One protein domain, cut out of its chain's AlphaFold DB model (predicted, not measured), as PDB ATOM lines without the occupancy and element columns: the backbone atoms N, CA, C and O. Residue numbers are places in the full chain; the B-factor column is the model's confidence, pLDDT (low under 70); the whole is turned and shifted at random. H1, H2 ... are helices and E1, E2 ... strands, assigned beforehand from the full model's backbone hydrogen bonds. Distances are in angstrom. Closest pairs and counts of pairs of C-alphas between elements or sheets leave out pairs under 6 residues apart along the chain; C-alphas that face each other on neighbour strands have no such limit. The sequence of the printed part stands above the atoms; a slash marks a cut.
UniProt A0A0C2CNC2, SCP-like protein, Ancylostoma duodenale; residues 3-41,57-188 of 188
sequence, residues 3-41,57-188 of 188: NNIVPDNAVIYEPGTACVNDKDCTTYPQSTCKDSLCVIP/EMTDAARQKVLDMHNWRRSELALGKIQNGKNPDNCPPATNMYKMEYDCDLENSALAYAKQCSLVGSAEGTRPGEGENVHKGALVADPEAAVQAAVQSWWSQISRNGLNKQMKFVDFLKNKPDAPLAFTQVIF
ATOM      1  N   ASN A   3     279.355 200.279 267.333       90.69
ATOM      2  CA  ASN A   3     280.357 200.132 266.285       90.69
ATOM      3  C   ASN A   3     280.131 201.215 265.226       90.69
ATOM      4  O   ASN A   3     279.114 201.205 264.534       90.69
ATOM      5  N   ASN A   4     281.109 202.106 265.075       93.88
ATOM      6  CA  ASN A   4     281.127 203.246 264.161       93.88
ATOM      7  C   ASN A   4     280.247 204.434 264.571       93.88
ATOM      8  O   ASN A   4     279.134 204.314 265.085       93.88
ATOM      9  N   ILE A   5     280.777 205.616 264.269       93.81
ATOM     10  CA  ILE A   5     280.037 206.876 264.237       93.81
ATOM     11  C   ILE A   5     279.272 206.911 262.914       93.81
ATOM     12  O   ILE A   5     279.841 206.529 261.891       93.81
ATOM     13  N   VAL A   6     278.023 207.390 262.912       93.75
ATOM     14  CA  VAL A   6     277.285 207.654 261.663       93.75
ATOM     15  C   VAL A   6     278.053 208.705 260.844       93.75
ATOM     16  O   VAL A   6     278.116 209.858 261.278       93.75
ATOM     17  N   PRO A   7     278.656 208.358 259.690       92.94
ATOM     18  CA  PRO A   7     279.518 209.294 258.981       92.94
ATOM     19  C   PRO A   7     278.720 210.428 258.339       92.94
ATOM     20  O   PRO A   7     277.586 210.242 257.883       92.94
ATOM     21  N   ASP A   8     279.349 211.596 258.227       92.00
ATOM     22  CA  ASP A   8     278.774 212.719 257.493       92.00
ATOM     23  C   ASP A   8     278.483 212.297 256.039       92.00
ATOM     24  O   ASP A   8     279.296 211.670 255.355       92.00
ATOM     25  N   ASN A   9     277.285 212.635 255.565       92.38
ATOM     26  CA  ASN A   9     276.766 212.304 254.241       92.38
ATOM     27  C   ASN A   9     276.597 210.790 253.968       92.38
ATOM     28  O   ASN A   9     276.389 210.407 252.813       92.38
ATOM     29  N   ALA A  10     276.640 209.928 254.989       93.31
ATOM     30  CA  ALA A  10     276.353 208.504 254.835       93.31
ATOM     31  C   ALA A  10     274.858 208.240 254.620       93.31
ATOM     32  O   ALA A  10     273.996 208.986 255.086       93.31
ATOM     33  N   VAL A  11     274.541 207.146 253.934       94.88
ATOM     34  CA  VAL A  11     273.203 206.553 253.983       94.88
ATOM     35  C   VAL A  11     273.103 205.797 255.310       94.88
ATOM     36  O   VAL A  11     273.936 204.940 255.578       94.88
ATOM     37  N   ILE A  12     272.133 206.155 256.154       95.69
ATOM     38  CA  ILE A  12     271.967 205.571 257.494       95.69
ATOM     39  C   ILE A  12     271.584 204.093 257.370       95.69
ATOM     40  O   ILE A  12     272.120 203.251 258.075       95.69
ATOM     41  N   TYR A  13     270.671 203.793 256.449       95.94
ATOM     42  CA  TYR A  13     270.364 202.445 255.988       95.94
ATOM     43  C   TYR A  13     269.831 202.515 254.557       95.94
ATOM     44  O   TYR A  13     269.274 203.537 254.146       95.94
ATOM     45  N   GLU A  14     269.974 201.430 253.805       95.81
ATOM     46  CA  GLU A  14     269.510 201.357 252.421       95.81
ATOM     47  C   GLU A  14     267.991 201.120 252.366       95.81
ATOM     48  O   GLU A  14     267.511 200.102 252.878       95.81
ATOM     49  N   PRO A  15     267.201 202.021 251.751       97.00
ATOM     50  CA  PRO A  15     265.779 201.778 251.549       97.00
ATOM     51  C   PRO A  15     265.543 200.540 250.677       97.00
ATOM     52  O   PRO A  15     266.073 200.440 249.572       97.00
ATOM     53  N   GLY A  16     264.709 199.614 251.140       96.50
ATOM     54  CA  GLY A  16     264.390 198.384 250.423       96.50
ATOM     55  C   GLY A  16     263.623 197.393 251.291       96.50
ATOM     56  O   GLY A  16     263.347 197.657 252.456       96.50
ATOM     57  N   THR A  17     263.243 196.250 250.727       97.50
ATOM     58  CA  THR A  17     262.494 195.234 251.477       97.50
ATOM     59  C   THR A  17     263.378 194.609 252.556       97.50
ATOM     60  O   THR A  17     264.521 194.234 252.279       97.50
ATOM     61  N   ALA A  18     262.834 194.476 253.768       98.12
ATOM     62  CA  ALA A  18     263.480 193.728 254.840       98.12
ATOM     63  C   ALA A  18     263.735 192.278 254.427       98.12
ATOM     64  O   ALA A  18     263.009 191.726 253.595       98.12
ATOM     65  N   CYS A  19     264.744 191.650 255.031       98.44
ATOM     66  CA  CYS A  19     265.017 190.253 254.735       98.44
ATOM     67  C   CYS A  19     263.824 189.381 255.161       98.44
ATOM     68  O   CYS A  19     263.234 189.570 256.226       98.44
ATOM     69  N   VAL A  20     263.472 188.420 254.318       98.00
ATOM     70  CA  VAL A  20     262.467 187.382 254.580       98.00
ATOM     71  C   VAL A  20     263.142 186.014 254.658       98.00
ATOM     72  O   VAL A  20     262.669 185.118 255.351       98.00
ATOM     73  N   ASN A  21     264.258 185.847 253.951       97.62
ATOM     74  CA  ASN A  21     265.084 184.650 253.967       97.62
ATOM     75  C   ASN A  21     266.571 185.014 253.833       97.62
ATOM     76  O   ASN A  21     266.915 186.141 253.479       97.62
ATOM     77  N   ASP A  22     267.453 184.047 254.082       97.62
ATOM     78  CA  ASP A  22     268.907 184.258 254.113       97.62
ATOM     79  C   ASP A  22     269.473 184.881 252.825       97.62
ATOM     80  O   ASP A  22     270.437 185.637 252.881       97.62
ATOM     81  N   LYS A  23     268.857 184.629 251.659       96.69
ATOM     82  CA  LYS A  23     269.339 185.161 250.371       96.69
ATOM     83  C   LYS A  23     269.138 186.664 250.220       96.69
ATOM     84  O   LYS A  23     269.772 187.262 249.356       96.69
ATOM     85  N   ASP A  24     268.264 187.259 251.027       97.00
ATOM     86  CA  ASP A  24     268.021 188.700 251.003       97.00
ATOM     87  C   ASP A  24     269.166 189.467 251.697       97.00
ATOM     88  O   ASP A  24     269.349 190.659 251.458       97.00
ATOM     89  N   CYS A  25     269.970 188.778 252.517       96.94
ATOM     90  CA  CYS A  25     271.138 189.328 253.198       96.94
ATOM     91  C   CYS A  25     272.382 189.198 252.316       96.94
ATOM     92  O   CYS A  25     273.076 188.183 252.314       96.94
ATOM     93  N   THR A  26     272.651 190.240 251.537       95.31
ATOM     94  CA  THR A  26     273.551 190.164 250.373       95.31
ATOM     95  C   THR A  26     274.914 190.806 250.590       95.31
ATOM     96  O   THR A  26     275.847 190.529 249.838       95.31
ATOM     97  N   THR A  27     275.059 191.647 251.610       92.56
ATOM     98  CA  THR A  27     276.285 192.426 251.810       92.56
ATOM     99  C   THR A  27     277.454 191.592 252.332       92.56
ATOM    100  O   THR A  27     278.581 191.778 251.876       92.56
ATOM    101  N   TYR A  28     277.205 190.661 253.261       92.25
ATOM    102  CA  TYR A  28     278.231 189.766 253.807       92.25
ATOM    103  C   TYR A  28     277.922 188.309 253.443       92.25
ATOM    104  O   TYR A  28     276.801 187.850 253.695       92.25
ATOM    105  N   PRO A  29     278.891 187.554 252.891       92.62
ATOM    106  CA  PRO A  29     278.697 186.144 252.569       92.62
ATOM    107  C   PRO A  29     278.219 185.332 253.776       92.62
ATOM    108  O   PRO A  29     278.671 185.559 254.893       92.62
ATOM    109  N   GLN A  30     277.338 184.359 253.529       93.19
ATOM    110  CA  GLN A  30     276.775 183.445 254.536       93.19
ATOM    111  C   GLN A  30     275.898 184.106 255.615       93.19
ATOM    112  O   GLN A  30     275.519 183.436 256.574       93.19
ATOM    113  N   SER A  31     275.546 185.385 255.460       96.12
ATOM    114  CA  SER A  31     274.577 186.031 256.346       96.12
ATOM    115  C   SER A  31     273.229 185.314 256.313       96.12
ATOM    116  O   SER A  31     272.814 184.799 255.277       96.12
ATOM    117  N   THR A  32     272.540 185.305 257.451       97.12
ATOM    118  CA  THR A  32     271.197 184.718 257.588       97.12
ATOM    119  C   THR A  32     270.175 185.791 257.928       97.12
ATOM    120  O   THR A  32     270.535 186.872 258.392       97.12
ATOM    121  N   CYS A  33     268.898 185.510 257.702       98.12
ATOM    122  CA  CYS A  33     267.813 186.408 258.067       98.12
ATOM    123  C   CYS A  33     267.111 185.924 259.337       98.12
ATOM    124  O   CYS A  33     266.559 184.823 259.382       98.12
ATOM    125  N   LYS A  34     267.069 186.772 260.368       97.81
ATOM    126  CA  LYS A  34     266.352 186.501 261.617       97.81
ATOM    127  C   LYS A  34     265.622 187.747 262.090       97.81
ATOM    128  O   LYS A  34     266.229 188.798 262.254       97.81
ATOM    129  N   ASP A  35     264.325 187.622 262.356       97.62
ATOM    130  CA  ASP A  35     263.471 188.733 262.801       97.62
ATOM    131  C   ASP A  35     263.513 189.935 261.837       97.62
ATOM    132  O   ASP A  35     263.505 191.084 262.266       97.62
ATOM    133  N   SER A  36     263.569 189.687 260.523       98.31
ATOM    134  CA  SER A  36     263.721 190.724 259.481       98.31
ATOM    135  C   SER A  36     265.033 191.522 259.551       98.31
ATOM    136  O   SER A  36     265.129 192.614 258.991       98.31
ATOM    137  N   LEU A  37     266.042 190.977 260.235       98.38
ATOM    138  CA  LEU A  37     267.386 191.528 260.349       98.38
ATOM    139  C   LEU A  37     268.427 190.541 259.823       98.38
ATOM    140  O   LEU A  37     268.333 189.335 260.059       98.38
ATOM    141  N   CYS A  38     269.453 191.063 259.162       97.94
ATOM    142  CA  CYS A  38     270.574 190.275 258.676       97.94
ATOM    143  C   CYS A  38     271.571 189.994 259.801       97.94
ATOM    144  O   CYS A  38     272.089 190.910 260.438       97.94
ATOM    145  N   VAL A  39     271.841 188.718 260.050       97.00
ATOM    146  CA  VAL A  39     272.818 188.241 261.030       97.00
ATOM    147  C   VAL A  39     274.100 187.897 260.287       97.00
ATOM    148  O   VAL A  39     274.091 187.044 259.396       97.00
ATOM    149  N   ILE A  40     275.192 188.566 260.652       93.31
ATOM    150  CA  ILE A  40     276.518 188.314 260.086       93.31
ATOM    151  C   ILE A  40     277.083 187.036 260.732       93.31
ATOM    152  O   ILE A  40     276.921 186.851 261.938       93.31
ATOM    153  N   PRO A  41     277.743 186.140 259.979       89.06
ATOM    154  CA  PRO A  41     278.357 184.951 260.559       89.06
ATOM    155  C   PRO A  41     279.449 185.320 261.565       89.06
ATOM    156  O   PRO A  41     280.445 185.951 261.212       89.06
ATOM    157  N   GLU A  57     278.732 196.349 287.152       92.31
ATOM    158  CA  GLU A  57     277.876 197.534 287.074       92.31
ATOM    159  C   GLU A  57     276.680 197.336 286.133       92.31
ATOM    160  O   GLU A  57     275.680 198.042 286.249       92.31
ATOM    161  N   MET A  58     276.774 196.363 285.225       93.00
ATOM    162  CA  MET A  58     275.698 195.922 284.345       93.00
ATOM    163  C   MET A  58     275.374 194.457 284.627       93.00
ATOM    164  O   MET A  58     276.269 193.623 284.761       93.00
ATOM    165  N   THR A  59     274.085 194.134 284.698       94.38
ATOM    166  CA  THR A  59     273.607 192.750 284.793       94.38
ATOM    167  C   THR A  59     273.377 192.180 283.399       94.38
ATOM    168  O   THR A  59     273.044 192.917 282.472       94.38
ATOM    169  N   ASP A  60     273.464 190.859 283.243       94.56
ATOM    170  CA  ASP A  60     273.150 190.210 281.960       94.56
ATOM    171  C   ASP A  60     271.712 190.486 281.499       94.56
ATOM    172  O   ASP A  60     271.471 190.667 280.309       94.56
ATOM    173  N   ALA A  61     270.765 190.621 282.433       95.62
ATOM    174  CA  ALA A  61     269.397 191.018 282.111       95.62
ATOM    175  C   ALA A  61     269.341 192.423 281.486       95.62
ATOM    176  O   ALA A  61     268.686 192.620 280.463       95.62
ATOM    177  N   ALA A  62     270.090 193.390 282.026       96.62
ATOM    178  CA  ALA A  62     270.179 194.730 281.452       96.62
ATOM    179  C   ALA A  62     270.887 194.734 280.087       96.62
ATOM    180  O   ALA A  62     270.443 195.430 279.175       96.62
ATOM    181  N   ARG A  63     271.940 193.925 279.904       97.12
ATOM    182  CA  ARG A  63     272.625 193.753 278.608       97.12
ATOM    183  C   ARG A  63     271.691 193.176 277.549       97.12
ATOM    184  O   ARG A  63     271.575 193.727 276.453       97.12
ATOM    185  N   GLN A  64     270.963 192.117 277.898       96.56
ATOM    186  CA  GLN A  64     269.964 191.513 277.023       96.56
ATOM    187  C   GLN A  64     268.848 192.512 276.698       96.56
ATOM    188  O   GLN A  64     268.473 192.660 275.537       96.56
ATOM    189  N   LYS A  65     268.389 193.290 277.688       98.06
ATOM    190  CA  LYS A  65     267.403 194.359 277.491       98.06
ATOM    191  C   LYS A  65     267.889 195.414 276.496       98.06
ATOM    192  O   LYS A  65     267.102 195.835 275.647       98.06
ATOM    193  N   VAL A  66     269.162 195.826 276.562       97.88
ATOM    194  CA  VAL A  66     269.763 196.739 275.574       97.88
ATOM    195  C   VAL A  66     269.638 196.132 274.178       97.88
ATOM    196  O   VAL A  66     269.058 196.779 273.301       97.88
ATOM    197  N   LEU A  67     270.120 194.902 273.972       97.31
ATOM    198  CA  LEU A  67     270.078 194.247 272.661       97.31
ATOM    199  C   LEU A  67     268.662 194.070 272.126       97.31
ATOM    200  O   LEU A  67     268.392 194.434 270.981       97.31
ATOM    201  N   ASP A  68     267.758 193.536 272.940       98.06
ATOM    202  CA  ASP A  68     266.387 193.245 272.532       98.06
ATOM    203  C   ASP A  68     265.666 194.524 272.122       98.06
ATOM    204  O   ASP A  68     265.003 194.576 271.084       98.06
ATOM    205  N   MET A  69     265.838 195.600 272.895       98.62
ATOM    206  CA  MET A  69     265.206 196.877 272.594       98.62
ATOM    207  C   MET A  69     265.743 197.528 271.319       98.62
ATOM    208  O   MET A  69     264.950 198.160 270.614       98.62
ATOM    209  N   HIS A  70     267.039 197.397 271.021       98.75
ATOM    210  CA  HIS A  70     267.629 197.901 269.778       98.75
ATOM    211  C   HIS A  70     267.199 197.055 268.580       98.75
ATOM    212  O   HIS A  70     266.665 197.591 267.612       98.75
ATOM    213  N   ASN A  71     267.353 195.734 268.660       98.69
ATOM    214  CA  ASN A  71     267.029 194.830 267.561       98.69
ATOM    215  C   ASN A  71     265.533 194.825 267.235       98.69
ATOM    216  O   ASN A  71     265.169 194.879 266.065       98.69
ATOM    217  N   TRP A  72     264.647 194.861 268.234       98.69
ATOM    218  CA  TRP A  72     263.210 194.991 267.974       98.69
ATOM    219  C   TRP A  72     262.884 196.285 267.209       98.69
ATOM    220  O   TRP A  72     262.154 196.265 266.224       98.69
ATOM    221  N   ARG A  73     263.492 197.411 267.602       98.69
ATOM    222  CA  ARG A  73     263.326 198.712 266.931       98.69
ATOM    223  C   ARG A  73     263.860 198.716 265.501       98.69
ATOM    224  O   ARG A  73     263.182 199.213 264.602       98.69
ATOM    225  N   ARG A  74     265.054 198.155 265.292       98.75
ATOM    226  CA  ARG A  74     265.665 197.992 263.964       98.75
ATOM    227  C   ARG A  74     264.781 197.131 263.063       98.75
ATOM    228  O   ARG A  74     264.566 197.501 261.917       98.75
ATOM    229  N   SER A  75     264.213 196.046 263.594       98.69
ATOM    230  CA  SER A  75     263.289 195.162 262.871       98.69
ATOM    231  C   SER A  75     262.000 195.884 262.469       98.69
ATOM    232  O   SER A  75     261.627 195.890 261.297       98.69
ATOM    233  N   GLU A  76     261.349 196.583 263.404       98.62
ATOM    234  CA  GLU A  76     260.124 197.336 263.107       98.62
ATOM    235  C   GLU A  76     260.366 198.459 262.085       98.62
ATOM    236  O   GLU A  76     259.511 198.720 261.234       98.62
ATOM    237  N   LEU A  77     261.542 199.099 262.124       98.50
ATOM    238  CA  LEU A  77     261.953 200.055 261.097       98.50
ATOM    239  C   LEU A  77     262.200 199.377 259.751       98.50
ATOM    240  O   LEU A  77     261.705 199.874 258.742       98.50
ATOM    241  N   ALA A  78     262.902 198.243 259.728       98.56
ATOM    242  CA  ALA A  78     263.150 197.496 258.500       98.56
ATOM    243  C   ALA A  78     261.839 197.086 257.819       98.56
ATOM    244  O   ALA A  78     261.719 197.180 256.601       98.56
ATOM    245  N   LEU A  79     260.818 196.749 258.609       98.50
ATOM    246  CA  LEU A  79     259.462 196.447 258.150       98.50
ATOM    247  C   LEU A  79     258.637 197.687 257.748       98.50
ATOM    248  O   LEU A  79     257.480 197.547 257.355       98.50
ATOM    249  N   GLY A  80     259.192 198.899 257.852       97.44
ATOM    250  CA  GLY A  80     258.531 200.146 257.465       97.44
ATOM    251  C   GLY A  80     257.388 200.565 258.389       97.44
ATOM    252  O   GLY A  80     256.441 201.206 257.935       97.44
ATOM    253  N   LYS A  81     257.432 200.196 259.675       97.62
ATOM    254  CA  LYS A  81     256.345 200.455 260.643       97.62
ATOM    255  C   LYS A  81     256.531 201.727 261.474       97.62
ATOM    256  O   LYS A  81     255.694 202.045 262.313       97.62
ATOM    257  N   ILE A  82     257.637 202.439 261.278       97.38
ATOM    258  CA  ILE A  82     258.027 203.574 262.119       97.38
ATOM    259  C   ILE A  82     257.680 204.876 261.417       97.38
ATOM    260  O   ILE A  82     258.176 205.131 260.327       97.38
ATOM    261  N   GLN A  83     256.860 205.714 262.049       96.81
ATOM    262  CA  GLN A  83     256.482 207.018 261.510       96.81
ATOM    263  C   GLN A  83     257.698 207.946 261.369       96.81
ATOM    264  O   GLN A  83     258.526 208.035 262.278       96.81
ATOM    265  N   ASN A  84     257.792 208.669 260.250       96.12
ATOM    266  CA  ASN A  84     258.905 209.573 259.979       96.12
ATOM    267  C   ASN A  84     258.566 211.025 260.355       96.12
ATOM    268  O   ASN A  84     258.092 211.819 259.533       96.12
ATOM    269  N   GLY A  85     258.835 211.404 261.605       94.19
ATOM    270  CA  GLY A  85     258.450 212.718 262.113       94.19
ATOM    271  C   GLY A  85     256.954 212.818 262.372       94.19
ATOM    272  O   GLY A  85     256.286 211.849 262.710       94.19
ATOM    273  N   LYS A  86     256.427 214.029 262.188       90.44
ATOM    274  CA  LYS A  86     254.988 214.326 262.282       90.44
ATOM    275  C   LYS A  86     254.246 214.110 260.958       90.44
ATOM    276  O   LYS A  86     253.060 214.416 260.867       90.44
ATOM    277  N   ASN A  87     254.949 213.648 259.924       80.56
ATOM    278  CA  ASN A  87     254.363 213.376 258.617       80.56
ATOM    279  C   ASN A  87     253.508 212.102 258.683       80.56
ATOM    280  O   ASN A  87     253.783 211.237 259.514       80.56
ATOM    281  N   PRO A  88     252.502 211.948 257.808       86.50
ATOM    282  CA  PRO A  88     251.726 210.709 257.735       86.50
ATOM    283  C   PRO A  88     252.546 209.522 257.200       86.50
ATOM    284  O   PRO A  88     252.146 208.377 257.384       86.50
ATOM    285  N   ASP A  89     253.681 209.793 256.549       92.81
ATOM    286  CA  ASP A  89     254.557 208.777 255.967       92.81
ATOM    287  C   ASP A  89     255.428 208.093 257.040       92.81
ATOM    288  O   ASP A  89     255.990 208.746 257.927       92.81
ATOM    289  N   ASN A  90     255.623 206.783 256.894       96.62
ATOM    290  CA  ASN A  90     256.633 206.037 257.642       96.62
ATOM    291  C   ASN A  90     258.040 206.242 257.059       96.62
ATOM    292  O   ASN A  90     258.219 206.667 255.913       96.62
ATOM    293  N   CYS A  91     259.058 205.921 257.854       96.88
ATOM    294  CA  CYS A  91     260.401 205.668 257.356       96.88
ATOM    295  C   CYS A  91     260.314 204.546 256.309       96.88
ATOM    296  O   CYS A  91     259.564 203.585 256.520       96.88
ATOM    297  N   PRO A  92     261.032 204.653 255.176       97.38
ATOM    298  CA  PRO A  92     261.018 203.597 254.183       97.38
ATOM    299  C   PRO A  92     261.527 202.292 254.817       97.38
ATOM    300  O   PRO A  92     262.421 202.354 255.663       97.38
ATOM    301  N   PRO A  93     260.994 201.127 254.419       97.94
ATOM    302  CA  PRO A  93     261.561 199.834 254.785       97.94
ATOM    303  C   PRO A  93     263.072 199.787 254.525       97.94
ATOM    304  O   PRO A  93     263.566 200.483 253.633       97.94
ATOM    305  N   ALA A  94     263.798 198.985 255.298       98.12
ATOM    306  CA  ALA A  94     265.246 198.851 255.180       98.12
ATOM    307  C   ALA A  94     265.619 197.482 254.621       98.12
ATOM    308  O   ALA A  94     265.197 196.460 255.163       98.12
ATOM    309  N   THR A  95     266.472 197.462 253.600       97.31
ATOM    310  CA  THR A  95     267.167 196.240 253.189       97.31
ATOM    311  C   THR A  95     268.501 196.121 253.921       97.31
ATOM    312  O   THR A  95     269.038 197.121 254.397       97.31
ATOM    313  N   ASN A  96     269.017 194.895 254.054       95.69
ATOM    314  CA  ASN A  96     270.287 194.599 254.732       95.69
ATOM    315  C   ASN A  96     270.436 195.228 256.141       95.69
ATOM    316  O   ASN A  96     271.545 195.519 256.581       95.69
ATOM    317  N   MET A  97     269.338 195.440 256.879       97.88
ATOM    318  CA  MET A  97     269.409 195.968 258.248       97.88
ATOM    319  C   MET A  97     270.018 194.914 259.180       97.88
ATOM    320  O   MET A  97     269.416 193.865 259.402       97.88
ATOM    321  N   TYR A  98     271.196 195.179 259.745       96.88
ATOM    322  CA  TYR A  98     271.896 194.179 260.555       96.88
ATOM    323  C   TYR A  98     271.330 194.022 261.955       96.88
ATOM    324  O   TYR A  98     270.952 195.003 262.602       96.88
ATOM    325  N   LYS A  99     271.355 192.789 262.453       97.19
ATOM    326  CA  LYS A  99     271.120 192.490 263.861       97.19
ATOM    327  C   LYS A  99     272.354 192.882 264.672       97.19
ATOM    328  O   LYS A  99     273.461 192.467 264.350       97.19
ATOM    329  N   MET A 100     272.158 193.693 265.705       96.19
ATOM    330  CA  MET A 100     273.206 194.057 266.654       96.19
ATOM    331  C   MET A 100     273.514 192.884 267.587       96.19
ATOM    332  O   MET A 100     272.602 192.184 268.039       96.19
ATOM    333  N   GLU A 101     274.790 192.748 267.928       93.88
ATOM    334  CA  GLU A 101     275.310 191.842 268.950       93.88
ATOM    335  C   GLU A 101     275.949 192.656 270.080       93.88
ATOM    336  O   GLU A 101     276.323 193.815 269.882       93.88
ATOM    337  N   TYR A 102     276.005 192.087 271.286       93.81
ATOM    338  CA  TYR A 102     276.579 192.787 272.432       93.81
ATOM    339  C   TYR A 102     278.090 192.628 272.396       93.81
ATOM    340  O   TYR A 102     278.586 191.517 272.233       93.81
ATOM    341  N   ASP A 103     278.799 193.731 272.595       93.75
ATOM    342  CA  ASP A 103     280.252 193.765 272.587       93.75
ATOM    343  C   ASP A 103     280.748 194.278 273.945       93.75
ATOM    344  O   ASP A 103     280.416 195.390 274.373       93.75
ATOM    345  N   CYS A 104     281.514 193.444 274.649       94.19
ATOM    346  CA  CYS A 104     282.031 193.782 275.970       94.19
ATOM    347  C   CYS A 104     283.090 194.890 275.926       94.19
ATOM    348  O   CYS A 104     283.239 195.606 276.915       94.19
ATOM    349  N   ASP A 105     283.793 195.081 274.807       94.88
ATOM    350  CA  ASP A 105     284.753 196.174 274.661       94.88
ATOM    351  C   ASP A 105     284.019 197.513 274.524       94.88
ATOM    352  O   ASP A 105     284.367 198.480 275.203       94.88
ATOM    353  N   LEU A 106     282.905 197.544 273.783       96.75
ATOM    354  CA  LEU A 106     282.019 198.715 273.751       96.75
ATOM    355  C   LEU A 106     281.367 198.995 275.115       96.75
ATOM    356  O   LEU A 106     281.147 200.161 275.465       96.75
ATOM    357  N   GLU A 107     281.043 197.957 275.898       97.12
ATOM    358  CA  GLU A 107     280.602 198.122 277.290       97.12
ATOM    359  C   GLU A 107     281.707 198.747 278.147       97.12
ATOM    360  O   GLU A 107     281.428 199.684 278.895       97.12
ATOM    361  N   ASN A 108     282.951 198.274 278.023       96.06
ATOM    362  CA  ASN A 108     284.094 198.814 278.756       96.06
ATOM    363  C   ASN A 108     284.303 200.303 278.442       96.06
ATOM    364  O   ASN A 108     284.423 201.107 279.372       96.06
ATOM    365  N   SER A 109     284.271 200.687 277.161       96.94
ATOM    366  CA  SER A 109     284.342 202.088 276.724       96.94
ATOM    367  C   SER A 109     283.191 202.921 277.307       96.94
ATOM    368  O   SER A 109     283.413 203.993 277.881       96.94
ATOM    369  N   ALA A 110     281.955 202.409 277.237       97.19
ATOM    370  CA  ALA A 110     280.779 203.084 277.785       97.19
ATOM    371  C   ALA A 110     280.874 203.278 279.306       97.19
ATOM    372  O   ALA A 110     280.605 204.369 279.812       97.19
ATOM    373  N   LEU A 111     281.271 202.234 280.038       96.38
ATOM    374  CA  LEU A 111     281.390 202.240 281.492       96.38
ATOM    375  C   LEU A 111     282.506 203.179 281.959       96.38
ATOM    376  O   LEU A 111     282.312 203.934 282.915       96.38
ATOM    377  N   ALA A 112     283.655 203.169 281.279       96.12
ATOM    378  CA  ALA A 112     284.771 204.061 281.575       96.12
ATOM    379  C   ALA A 112     284.369 205.538 281.454       96.12
ATOM    380  O   ALA A 112     284.749 206.351 282.300       96.12
ATOM    381  N   TYR A 113     283.562 205.885 280.446       97.06
ATOM    382  CA  TYR A 113     283.035 207.241 280.304       97.06
ATOM    383  C   TYR A 113     281.928 207.548 281.325       97.06
ATOM    384  O   TYR A 113     281.967 208.590 281.982       97.06
ATOM    385  N   ALA A 114     280.983 206.627 281.539       95.31
ATOM    386  CA  ALA A 114     279.883 206.802 282.490       95.31
ATOM    387  C   ALA A 114     280.372 207.047 283.930       95.31
ATOM    388  O   ALA A 114     279.800 207.875 284.641       95.31
ATOM    389  N   LYS A 115     281.473 206.402 284.344       95.50
ATOM    390  CA  LYS A 115     282.120 206.600 285.656       95.50
ATOM    391  C   LYS A 115     282.622 208.027 285.899       95.50
ATOM    392  O   LYS A 115     282.864 208.392 287.046       95.50
ATOM    393  N   GLN A 116     282.754 208.846 284.857       95.88
ATOM    394  CA  GLN A 116     283.106 210.264 284.987       95.88
ATOM    395  C   GLN A 116     281.905 211.131 285.397       95.88
ATOM    396  O   GLN A 116     282.078 212.316 285.674       95.88
ATOM    397  N   CYS A 117     280.690 210.565 285.426       93.00
ATOM    398  CA  CYS A 117     279.442 211.260 285.756       93.00
ATOM    399  C   CYS A 117     279.167 212.491 284.870       93.00
ATOM    400  O   CYS A 117     278.491 213.437 285.283       93.00
ATOM    401  N   SER A 118     279.676 212.478 283.634       91.44
ATOM    402  CA  SER A 118     279.379 213.500 282.636       91.44
ATOM    403  C   SER A 118     277.930 213.374 282.162       91.44
ATOM    404  O   SER A 118     277.444 212.288 281.857       91.44
ATOM    405  N   LEU A 119     277.230 214.505 282.073       91.88
ATOM    406  CA  LEU A 119     275.840 214.582 281.603       91.88
ATOM    407  C   LEU A 119     275.742 214.993 280.124       91.88
ATOM    408  O   LEU A 119     274.719 215.533 279.678       91.88
ATOM    409  N   VAL A 120     276.825 214.801 279.376       93.75
ATOM    410  CA  VAL A 120     276.939 215.082 277.943       93.75
ATOM    411  C   VAL A 120     277.695 213.948 277.258       93.75
ATOM    412  O   VAL A 120     278.388 213.179 277.922       93.75
ATOM    413  N   GLY A 121     277.558 213.841 275.937       94.62
ATOM    414  CA  GLY A 121     278.335 212.888 275.147       94.62
ATOM    415  C   GLY A 121     279.837 213.152 275.225       94.62
ATOM    416  O   GLY A 121     280.262 214.299 275.386       94.62
ATOM    417  N   SER A 122     280.625 212.086 275.131       96.19
ATOM    418  CA  SER A 122     282.074 212.156 274.991       96.19
ATOM    419  C   SER A 122     282.448 212.758 273.635       96.19
ATOM    420  O   SER A 122     281.725 212.617 272.638       96.19
ATOM    421  N   ALA A 123     283.592 213.441 273.591       94.81
ATOM    422  CA  ALA A 123     284.127 213.960 272.339       94.81
ATOM    423  C   ALA A 123     284.491 212.793 271.405       94.81
ATOM    424  O   ALA A 123     285.117 211.831 271.833       94.81
ATOM    425  N   GLU A 124     284.156 212.881 270.117       92.44
ATOM    426  CA  GLU A 124     284.420 211.792 269.155       92.44
ATOM    427  C   GLU A 124     285.903 211.379 269.119       92.44
ATOM    428  O   GLU A 124     286.222 210.196 269.048       92.44
ATOM    429  N   GLY A 125     286.822 212.340 269.276       93.94
ATOM    430  CA  GLY A 125     288.264 212.075 269.328       93.94
ATOM    431  C   GLY A 125     288.730 211.249 270.536       93.94
ATOM    432  O   GLY A 125     289.848 210.742 270.510       93.94
ATOM    433  N   THR A 126     287.907 211.092 271.579       94.50
ATOM    434  CA  THR A 126     288.220 210.248 272.748       94.50
ATOM    435  C   THR A 126     287.643 208.837 272.643       94.50
ATOM    436  O   THR A 126     287.871 208.032 273.541       94.50
ATOM    437  N   ARG A 127     286.895 208.537 271.573       94.00
ATOM    438  CA  ARG A 127     286.261 207.237 271.304       94.00
ATOM    439  C   ARG A 127     286.370 206.878 269.810       94.00
ATOM    440  O   ARG A 127     285.368 206.838 269.093       94.00
ATOM    441  N   PRO A 128     287.602 206.713 269.294       92.75
ATOM    442  CA  PRO A 128     287.842 206.576 267.862       92.75
ATOM    443  C   PRO A 128     287.092 205.374 267.286       92.75
ATOM    444  O   PRO A 128     287.300 204.243 267.711       92.75
ATOM    445  N   GLY A 129     286.236 205.627 266.294       93.19
ATOM    446  CA  GLY A 129     285.459 204.577 265.634       93.19
ATOM    447  C   GLY A 129     284.245 204.083 266.423       93.19
ATOM    448  O   GLY A 129     283.590 203.157 265.961       93.19
ATOM    449  N   GLU A 130     283.892 204.698 267.553       97.00
ATOM    450  CA  GLU A 130     282.705 204.319 268.325       97.00
ATOM    451  C   GLU A 130     281.629 205.406 268.263       97.00
ATOM    452  O   GLU A 130     281.862 206.571 268.596       97.00
ATOM    453  N   GLY A 131     280.413 205.024 267.879       97.38
ATOM    454  CA  GLY A 131     279.223 205.851 268.045       97.38
ATOM    455  C   GLY A 131     278.788 205.913 269.510       97.38
ATOM    456  O   GLY A 131     279.096 205.029 270.310       97.38
ATOM    457  N   GLU A 132     278.019 206.932 269.891       97.75
ATOM    458  CA  GLU A 132     277.569 207.096 271.275       97.75
ATOM    459  C   GLU A 132     276.160 207.673 271.344       97.75
ATOM    460  O   GLU A 132     275.841 208.654 270.679       97.75
ATOM    461  N   ASN A 133     275.358 207.096 272.238       97.75
ATOM    462  CA  ASN A 133     274.163 207.731 272.762       97.75
ATOM    463  C   ASN A 133     274.283 207.853 274.282       97.75
ATOM    464  O   ASN A 133     274.620 206.884 274.962       97.75
ATOM    465  N   VAL A 134     273.960 209.035 274.814       96.88
ATOM    466  CA  VAL A 134     273.906 209.307 276.257       96.88
ATOM    467  C   VAL A 134     272.474 209.642 276.650       96.88
ATOM    468  O   VAL A 134     271.767 210.368 275.947       96.88
ATOM    469  N   HIS A 135     272.027 209.107 277.783       95.88
ATOM    470  CA  HIS A 135     270.772 209.489 278.415       95.88
ATOM    471  C   HIS A 135     271.051 210.021 279.817       95.88
ATOM    472  O   HIS A 135     271.882 209.480 280.541       95.88
ATOM    473  N   LYS A 136     270.339 211.083 280.197       93.06
ATOM    474  CA  LYS A 136     270.360 211.648 281.545       93.06
ATOM    475  C   LYS A 136     268.939 211.912 282.008       93.06
ATOM    476  O   LYS A 136     268.096 212.339 281.219       93.06
ATOM    477  N   GLY A 137     268.701 211.711 283.294       90.00
ATOM    478  CA  GLY A 137     267.390 211.876 283.899       90.00
ATOM    479  C   GLY A 137     267.453 211.698 285.408       90.00
ATOM    480  O   GLY A 137     268.528 211.748 286.005       90.00
ATOM    481  N   ALA A 138     266.285 211.498 286.015       91.81
ATOM    482  CA  ALA A 138     266.202 211.097 287.412       91.81
ATOM    483  C   ALA A 138     266.918 209.754 287.631       91.81
ATOM    484  O   ALA A 138     266.972 208.921 286.725       91.81
ATOM    485  N   LEU A 139     267.453 209.544 288.837       91.38
ATOM    486  CA  LEU A 139     268.093 208.282 289.191       91.38
ATOM    487  C   LEU A 139     267.066 207.143 289.132       91.38
ATOM    488  O   LEU A 139     266.029 207.197 289.794       91.38
ATOM    489  N   VAL A 140     267.395 206.100 288.373       94.38
ATOM    490  CA  VAL A 140     266.632 204.853 288.291       94.38
ATOM    491  C   VAL A 140     267.526 203.743 288.833       94.38
ATOM    492  O   VAL A 140     268.583 203.481 288.268       94.38
ATOM    493  N   ALA A 141     267.133 203.137 289.956       93.56
ATOM    494  CA  ALA A 141     267.953 202.129 290.635       93.56
ATOM    495  C   ALA A 141     267.958 200.773 289.915       93.56
ATOM    496  O   ALA A 141     268.941 200.046 290.004       93.56
ATOM    497  N   ASP A 142     266.870 200.438 289.218       95.69
ATOM    498  CA  ASP A 142     266.770 199.218 288.421       95.69
ATOM    499  C   ASP A 142     267.469 199.402 287.057       95.69
ATOM    500  O   ASP A 142     267.028 200.244 286.262       95.69
ATOM    501  N   PRO A 143     268.534 198.635 286.751       94.69
ATOM    502  CA  PRO A 143     269.264 198.772 285.494       94.69
ATOM    503  C   PRO A 143     268.399 198.520 284.253       94.69
ATOM    504  O   PRO A 143     268.563 199.209 283.246       94.69
ATOM    505  N   GLU A 144     267.446 197.583 284.306       97.38
ATOM    506  CA  GLU A 144     266.567 197.292 283.167       97.38
ATOM    507  C   GLU A 144     265.613 198.455 282.868       97.38
ATOM    508  O   GLU A 144     265.448 198.848 281.707       97.38
ATOM    509  N   ALA A 145     265.020 199.058 283.901       97.75
ATOM    510  CA  ALA A 145     264.211 200.263 283.767       97.75
ATOM    511  C   ALA A 145     265.038 201.468 283.292       97.75
ATOM    512  O   ALA A 145     264.554 202.249 282.467       97.75
ATOM    513  N   ALA A 146     266.284 201.611 283.757       96.94
ATOM    514  CA  ALA A 146     267.191 202.665 283.304       96.94
ATOM    515  C   ALA A 146     267.510 202.528 281.804       96.94
ATOM    516  O   ALA A 146     267.381 203.496 281.048       96.94
ATOM    517  N   VAL A 147     267.837 201.311 281.352       97.69
ATOM    518  CA  VAL A 147     268.018 200.978 279.929       97.69
ATOM    519  C   VAL A 147     266.752 201.294 279.140       97.69
ATOM    520  O   VAL A 147     266.814 201.942 278.092       97.69
ATOM    521  N   GLN A 148     265.589 200.881 279.648       98.06
ATOM    522  CA  GLN A 148     264.321 201.118 278.972       98.06
ATOM    523  C   GLN A 148     264.052 202.612 278.768       98.06
ATOM    524  O   GLN A 148     263.703 203.015 277.655       98.06
ATOM    525  N   ALA A 149     264.250 203.428 279.804       98.12
ATOM    526  CA  ALA A 149     264.085 204.875 279.729       98.12
ATOM    527  C   ALA A 149     265.050 205.508 278.710       98.12
ATOM    528  O   ALA A 149     264.625 206.316 277.877       98.12
ATOM    529  N   ALA A 150     266.321 205.092 278.718       98.06
ATOM    530  CA  ALA A 150     267.336 205.594 277.800       98.06
ATOM    531  C   ALA A 150     266.996 205.292 276.334       98.06
ATOM    532  O   ALA A 150     266.892 206.208 275.515       98.06
ATOM    533  N   VAL A 151     266.729 204.025 276.007       98.44
ATOM    534  CA  VAL A 151     266.441 203.611 274.627       98.44
ATOM    535  C   VAL A 151     265.118 204.203 274.132       98.44
ATOM    536  O   VAL A 151     265.018 204.613 272.976       98.44
ATOM    537  N   GLN A 152     264.095 204.309 274.990       98.06
ATOM    538  CA  GLN A 152     262.851 205.007 274.641       98.06
ATOM    539  C   GLN A 152     263.088 206.497 274.369       98.06
ATOM    540  O   GLN A 152     262.527 207.033 273.413       98.06
ATOM    541  N   SER A 153     263.940 207.153 275.160       97.88
ATOM    542  CA  SER A 153     264.298 208.556 274.964       97.88
ATOM    543  C   SER A 153     264.960 208.779 273.604       97.88
ATOM    544  O   SER A 153     264.477 209.614 272.833       97.88
ATOM    545  N   TRP A 154     265.990 207.995 273.269       98.38
ATOM    546  CA  TRP A 154     266.681 208.076 271.978       98.38
ATOM    547  C   TRP A 154     265.742 207.790 270.812       98.38
ATOM    548  O   TRP A 154     265.687 208.562 269.858       98.38
ATOM    549  N   TRP A 155     264.938 206.731 270.924       98.31
ATOM    550  CA  TRP A 155     263.996 206.351 269.877       98.31
ATOM    551  C   TRP A 155     262.932 207.420 269.626       98.31
ATOM    552  O   TRP A 155     262.618 207.715 268.480       98.31
ATOM    553  N   SER A 156     262.408 208.050 270.683       97.06
ATOM    554  CA  SER A 156     261.327 209.041 270.580       97.06
ATOM    555  C   SER A 156     261.693 210.294 269.778       97.06
ATOM    556  O   SER A 156     260.806 211.066 269.403       97.06
ATOM    557  N   GLN A 157     262.984 210.517 269.501       97.44
ATOM    558  CA  GLN A 157     263.424 211.667 268.723       97.44
ATOM    559  C   GLN A 157     262.832 211.667 267.306       97.44
ATOM    560  O   GLN A 157     262.466 212.740 266.822       97.44
ATOM    561  N   ILE A 158     262.649 210.493 266.679       96.81
ATOM    562  CA  ILE A 158     262.079 210.406 265.324       96.81
ATOM    563  C   ILE A 158     260.672 210.989 265.247       96.81
ATOM    564  O   ILE A 158     260.319 211.603 264.252       96.81
ATOM    565  N   SER A 159     259.874 210.870 266.311       94.62
ATOM    566  CA  SER A 159     258.513 211.419 266.353       94.62
ATOM    567  C   SER A 159     258.499 212.942 266.523       94.62
ATOM    568  O   SER A 159     257.515 213.600 266.184       94.62
ATOM    569  N   ARG A 160     259.584 213.533 267.043       93.25
ATOM    570  CA  ARG A 160     259.725 214.992 267.179       93.25
ATOM    571  C   ARG A 160     260.133 215.618 265.855       93.25
ATOM    572  O   ARG A 160     259.535 216.612 265.444       93.25
ATOM    573  N   ASN A 161     261.111 215.005 265.190       93.12
ATOM    574  CA  ASN A 161     261.624 215.422 263.897       93.12
ATOM    575  C   ASN A 161     262.001 214.215 263.043       93.12
ATOM    576  O   ASN A 161     262.782 213.368 263.460       93.12
ATOM    577  N   GLY A 162     261.482 214.209 261.817       93.62
ATOM    578  CA  GLY A 162     261.765 213.178 260.830       93.62
ATOM    579  C   GLY A 162     263.129 213.318 260.149       93.62
ATOM    580  O   GLY A 162     263.817 214.338 260.263       93.62
ATOM    581  N   LEU A 163     263.460 212.291 259.376       94.38
ATOM    582  CA  LEU A 163     264.575 212.189 258.445       94.38
ATOM    583  C   LEU A 163     264.131 212.498 257.007       94.38
ATOM    584  O   LEU A 163     262.949 212.436 256.660       94.38
ATOM    585  N   ASN A 164     265.090 212.802 256.133       91.94
ATOM    586  CA  ASN A 164     264.822 212.910 254.696       91.94
ATOM    587  C   ASN A 164     264.469 211.535 254.094       91.94
ATOM    588  O   ASN A 164     264.913 210.509 254.596       91.94
ATOM    589  N   LYS A 165     263.719 211.503 252.982       89.69
ATOM    590  CA  LYS A 165     263.272 210.246 252.339       89.69
ATOM    591  C   LYS A 165     264.411 209.359 251.811       89.69
ATOM    592  O   LYS A 165     264.179 208.183 251.571       89.69
ATOM    593  N   GLN A 166     265.616 209.906 251.644       92.44
ATOM    594  CA  GLN A 166     266.809 209.153 251.242       92.44
ATOM    595  C   GLN A 166     267.521 208.492 252.433       92.44
ATOM    596  O   GLN A 166     268.513 207.805 252.226       92.44
ATOM    597  N   MET A 167     267.052 208.727 253.667       94.88
ATOM    598  CA  MET A 167     267.660 208.224 254.903       94.88
ATOM    599  C   MET A 167     269.152 208.555 255.002       94.88
ATOM    600  O   MET A 167     269.959 207.756 255.461       94.88
ATOM    601  N   LYS A 168     269.527 209.762 254.563       94.75
ATOM    602  CA  LYS A 168     270.919 210.217 254.504       94.75
ATOM    603  C   LYS A 168     271.279 211.129 255.677       94.75
ATOM    604  O   LYS A 168     270.541 212.074 255.968       94.75
ATOM    605  N   PHE A 169     272.424 210.907 256.310       94.88
ATOM    606  CA  PHE A 169     272.952 211.729 257.396       94.88
ATOM    607  C   PHE A 169     273.653 212.984 256.853       94.88
ATOM    608  O   PHE A 169     274.871 213.084 256.813       94.88
ATOM    609  N   VAL A 170     272.875 213.933 256.338       92.44
ATOM    610  CA  VAL A 170     273.397 215.183 255.755       92.44
ATOM    611  C   VAL A 170     273.698 216.234 256.827       92.44
ATOM    612  O   VAL A 170     273.040 216.258 257.865       92.44
ATOM    613  N   ASP A 171     274.592 217.183 256.539       89.62
ATOM    614  CA  ASP A 171     274.967 218.273 257.461       89.62
ATOM    615  C   ASP A 171     273.767 219.055 258.009       89.62
ATOM    616  O   ASP A 171     273.753 219.481 259.164       89.62
ATOM    617  N   PHE A 172     272.723 219.223 257.192       89.44
ATOM    618  CA  PHE A 172     271.485 219.860 257.633       89.44
ATOM    619  C   PHE A 172     270.837 219.113 258.806       89.44
ATOM    620  O   PHE A 172     270.346 219.752 259.730       89.44
ATOM    621  N   LEU A 173     270.848 217.775 258.794       91.38
ATOM    622  CA  LEU A 173     270.307 216.965 259.881       91.38
ATOM    623  C   LEU A 173     271.113 217.178 261.165       91.38
ATOM    624  O   LEU A 173     270.516 217.414 262.206       91.38
ATOM    625  N   LYS A 174     272.447 217.164 261.075       87.44
ATOM    626  CA  LYS A 174     273.365 217.350 262.211       87.44
ATOM    627  C   LYS A 174     273.146 218.677 262.942       87.44
ATOM    628  O   LYS A 174     273.189 218.723 264.166       87.44
ATOM    629  N   ASN A 175     272.877 219.743 262.188       88.38
ATOM    630  CA  ASN A 175     272.751 221.104 262.718       88.38
ATOM    631  C   ASN A 175     271.305 221.524 263.033       88.38
ATOM    632  O   ASN A 175     271.070 222.631 263.523       88.38
ATOM    633  N   LYS A 176     270.315 220.678 262.734       88.94
ATOM    634  CA  LYS A 176     268.904 221.007 262.945       88.94
ATOM    635  C   LYS A 176     268.539 220.923 264.440       88.94
ATOM    636  O   LYS A 176     268.892 219.945 265.098       88.94
ATOM    637  N   PRO A 177     267.760 221.881 264.981       89.44
ATOM    638  CA  PRO A 177     267.199 221.763 266.326       89.44
ATOM    639  C   PRO A 177     266.367 220.488 266.495       89.44
ATOM    640  O   PRO A 177     265.579 220.136 265.614       89.44
ATOM    641  N   ASP A 178     266.537 219.811 267.632       89.81
ATOM    642  CA  ASP A 178     265.867 218.546 267.959       89.81
ATOM    643  C   ASP A 178     266.033 217.472 266.870       89.81
ATOM    644  O   ASP A 178     265.103 216.707 266.595       89.81
ATOM    645  N   ALA A 179     267.185 217.442 266.195       94.00
ATOM    646  CA  ALA A 179     267.486 216.407 265.222       94.00
ATOM    647  C   ALA A 179     267.491 215.013 265.876       94.00
ATOM    648  O   ALA A 179     268.003 214.855 266.988       94.00
ATOM    649  N   PRO A 180     266.969 213.984 265.188       96.19
ATOM    650  CA  PRO A 180     266.913 212.616 265.692       96.19
ATOM    651  C   PRO A 180     268.269 211.886 265.663       96.19
ATOM    652  O   PRO A 180     268.345 210.755 265.198       96.19
ATOM    653  N   LEU A 181     269.346 212.509 266.152       95.94
ATOM    654  CA  LEU A 181     270.715 211.976 266.064       95.94
ATOM    655  C   LEU A 181     270.889 210.656 266.825       95.94
ATOM    656  O   LEU A 181     271.511 209.716 266.328       95.94
ATOM    657  N   ALA A 182     270.283 210.547 268.009       97.31
ATOM    658  CA  ALA A 182     270.370 209.317 268.784       97.31
ATOM    659  C   ALA A 182     269.555 208.196 268.140       97.31
ATOM    660  O   ALA A 182     269.999 207.050 268.097       97.31
ATOM    661  N   PHE A 183     268.393 208.538 267.573       97.94
ATOM    662  CA  PHE A 183     267.623 207.609 266.752       97.94
ATOM    663  C   PHE A 183     268.434 207.133 265.543       97.94
ATOM    664  O   PHE A 183     268.471 205.930 265.313       97.94
ATOM    665  N   THR A 184     269.127 208.023 264.817       97.31
ATOM    666  CA  THR A 184     269.950 207.611 263.666       97.31
ATOM    667  C   THR A 184     271.046 206.632 264.061       97.31
ATOM    668  O   THR A 184     271.266 205.668 263.343       97.31
ATOM    669  N   GLN A 185     271.666 206.813 265.229       97.50
ATOM    670  CA  GLN A 185     272.679 205.885 265.728       97.50
ATOM    671  C   GLN A 185     272.097 204.517 266.130       97.50
ATOM    672  O   GLN A 185     272.775 203.509 265.972       97.50
ATOM    673  N   VAL A 186     270.849 204.454 266.618       98.00
ATOM    674  CA  VAL A 186     270.166 203.178 266.931       98.00
ATOM    675  C   VAL A 186     269.936 202.333 265.672       98.00
ATOM    676  O   VAL A 186     269.846 201.112 265.783       98.00
ATOM    677  N   ILE A 187     269.795 202.973 264.506       96.75
ATOM    678  CA  ILE A 187     269.389 202.322 263.250       96.75
ATOM    679  C   ILE A 187     270.503 202.231 262.206       96.75
ATOM    680  O   ILE A 187     270.307 201.545 261.208       96.75
ATOM    681  N   PHE A 188     271.658 202.845 262.461       93.06
ATOM    682  CA  PHE A 188     272.907 202.583 261.747       93.06
ATOM    683  C   PHE A 188     273.398 201.173 262.113       93.06
ATOM    684  O   PHE A 188     273.487 200.304 261.220       93.06
TER     685      PHE A 188
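What this domain is: This is residues 3 to 41 and 57 to 188 of the 188 residues of the protein "SCP-like protein" of Ancylostoma duodenale (UniProt A0A0C2CNC2). With little regular structure, the model has helices H1 and H3 side by side along one side, short H6 near the middle packed crosswise on both, and long loops and H2 mostly over that same inner side of the pair. The printed part has 171 residues, 65 in named elements, mostly helix: E1, E2, then H1 to H6. It is compact, radius of gyration of the C-alphas 16.1 A, spans 43 by 36 by 29 A.

How they stand to each other: Hairpin E1, residues 32 to 34, and E2, 37 to 39, is antiparallel, N 39 and O 32 within hydrogen-bond range at 2.8 A. H1, 60 to 78, touches H3, 143 to 155, closest at C-alphas 62 and 144, 4.7 A, at a shallow tilt of 22 degrees. H6, 181 to 187, touches both and H4, 157 to 160; H2, 104 to 114, and H5, 171 to 175, touch no helix. Every helix O i to N i+4 pair is within range; H4 is too short.

Where its parts are: H1, 26.5 A long, begins at C-alpha (273.150, 190.210, 281.960); H6 ends at (269.389, 202.322, 263.250).

The domain as a whole: Residues 42 to 56 are cut out, a 29.4 A gap between C-alphas; no printed residue is under pLDDT 70.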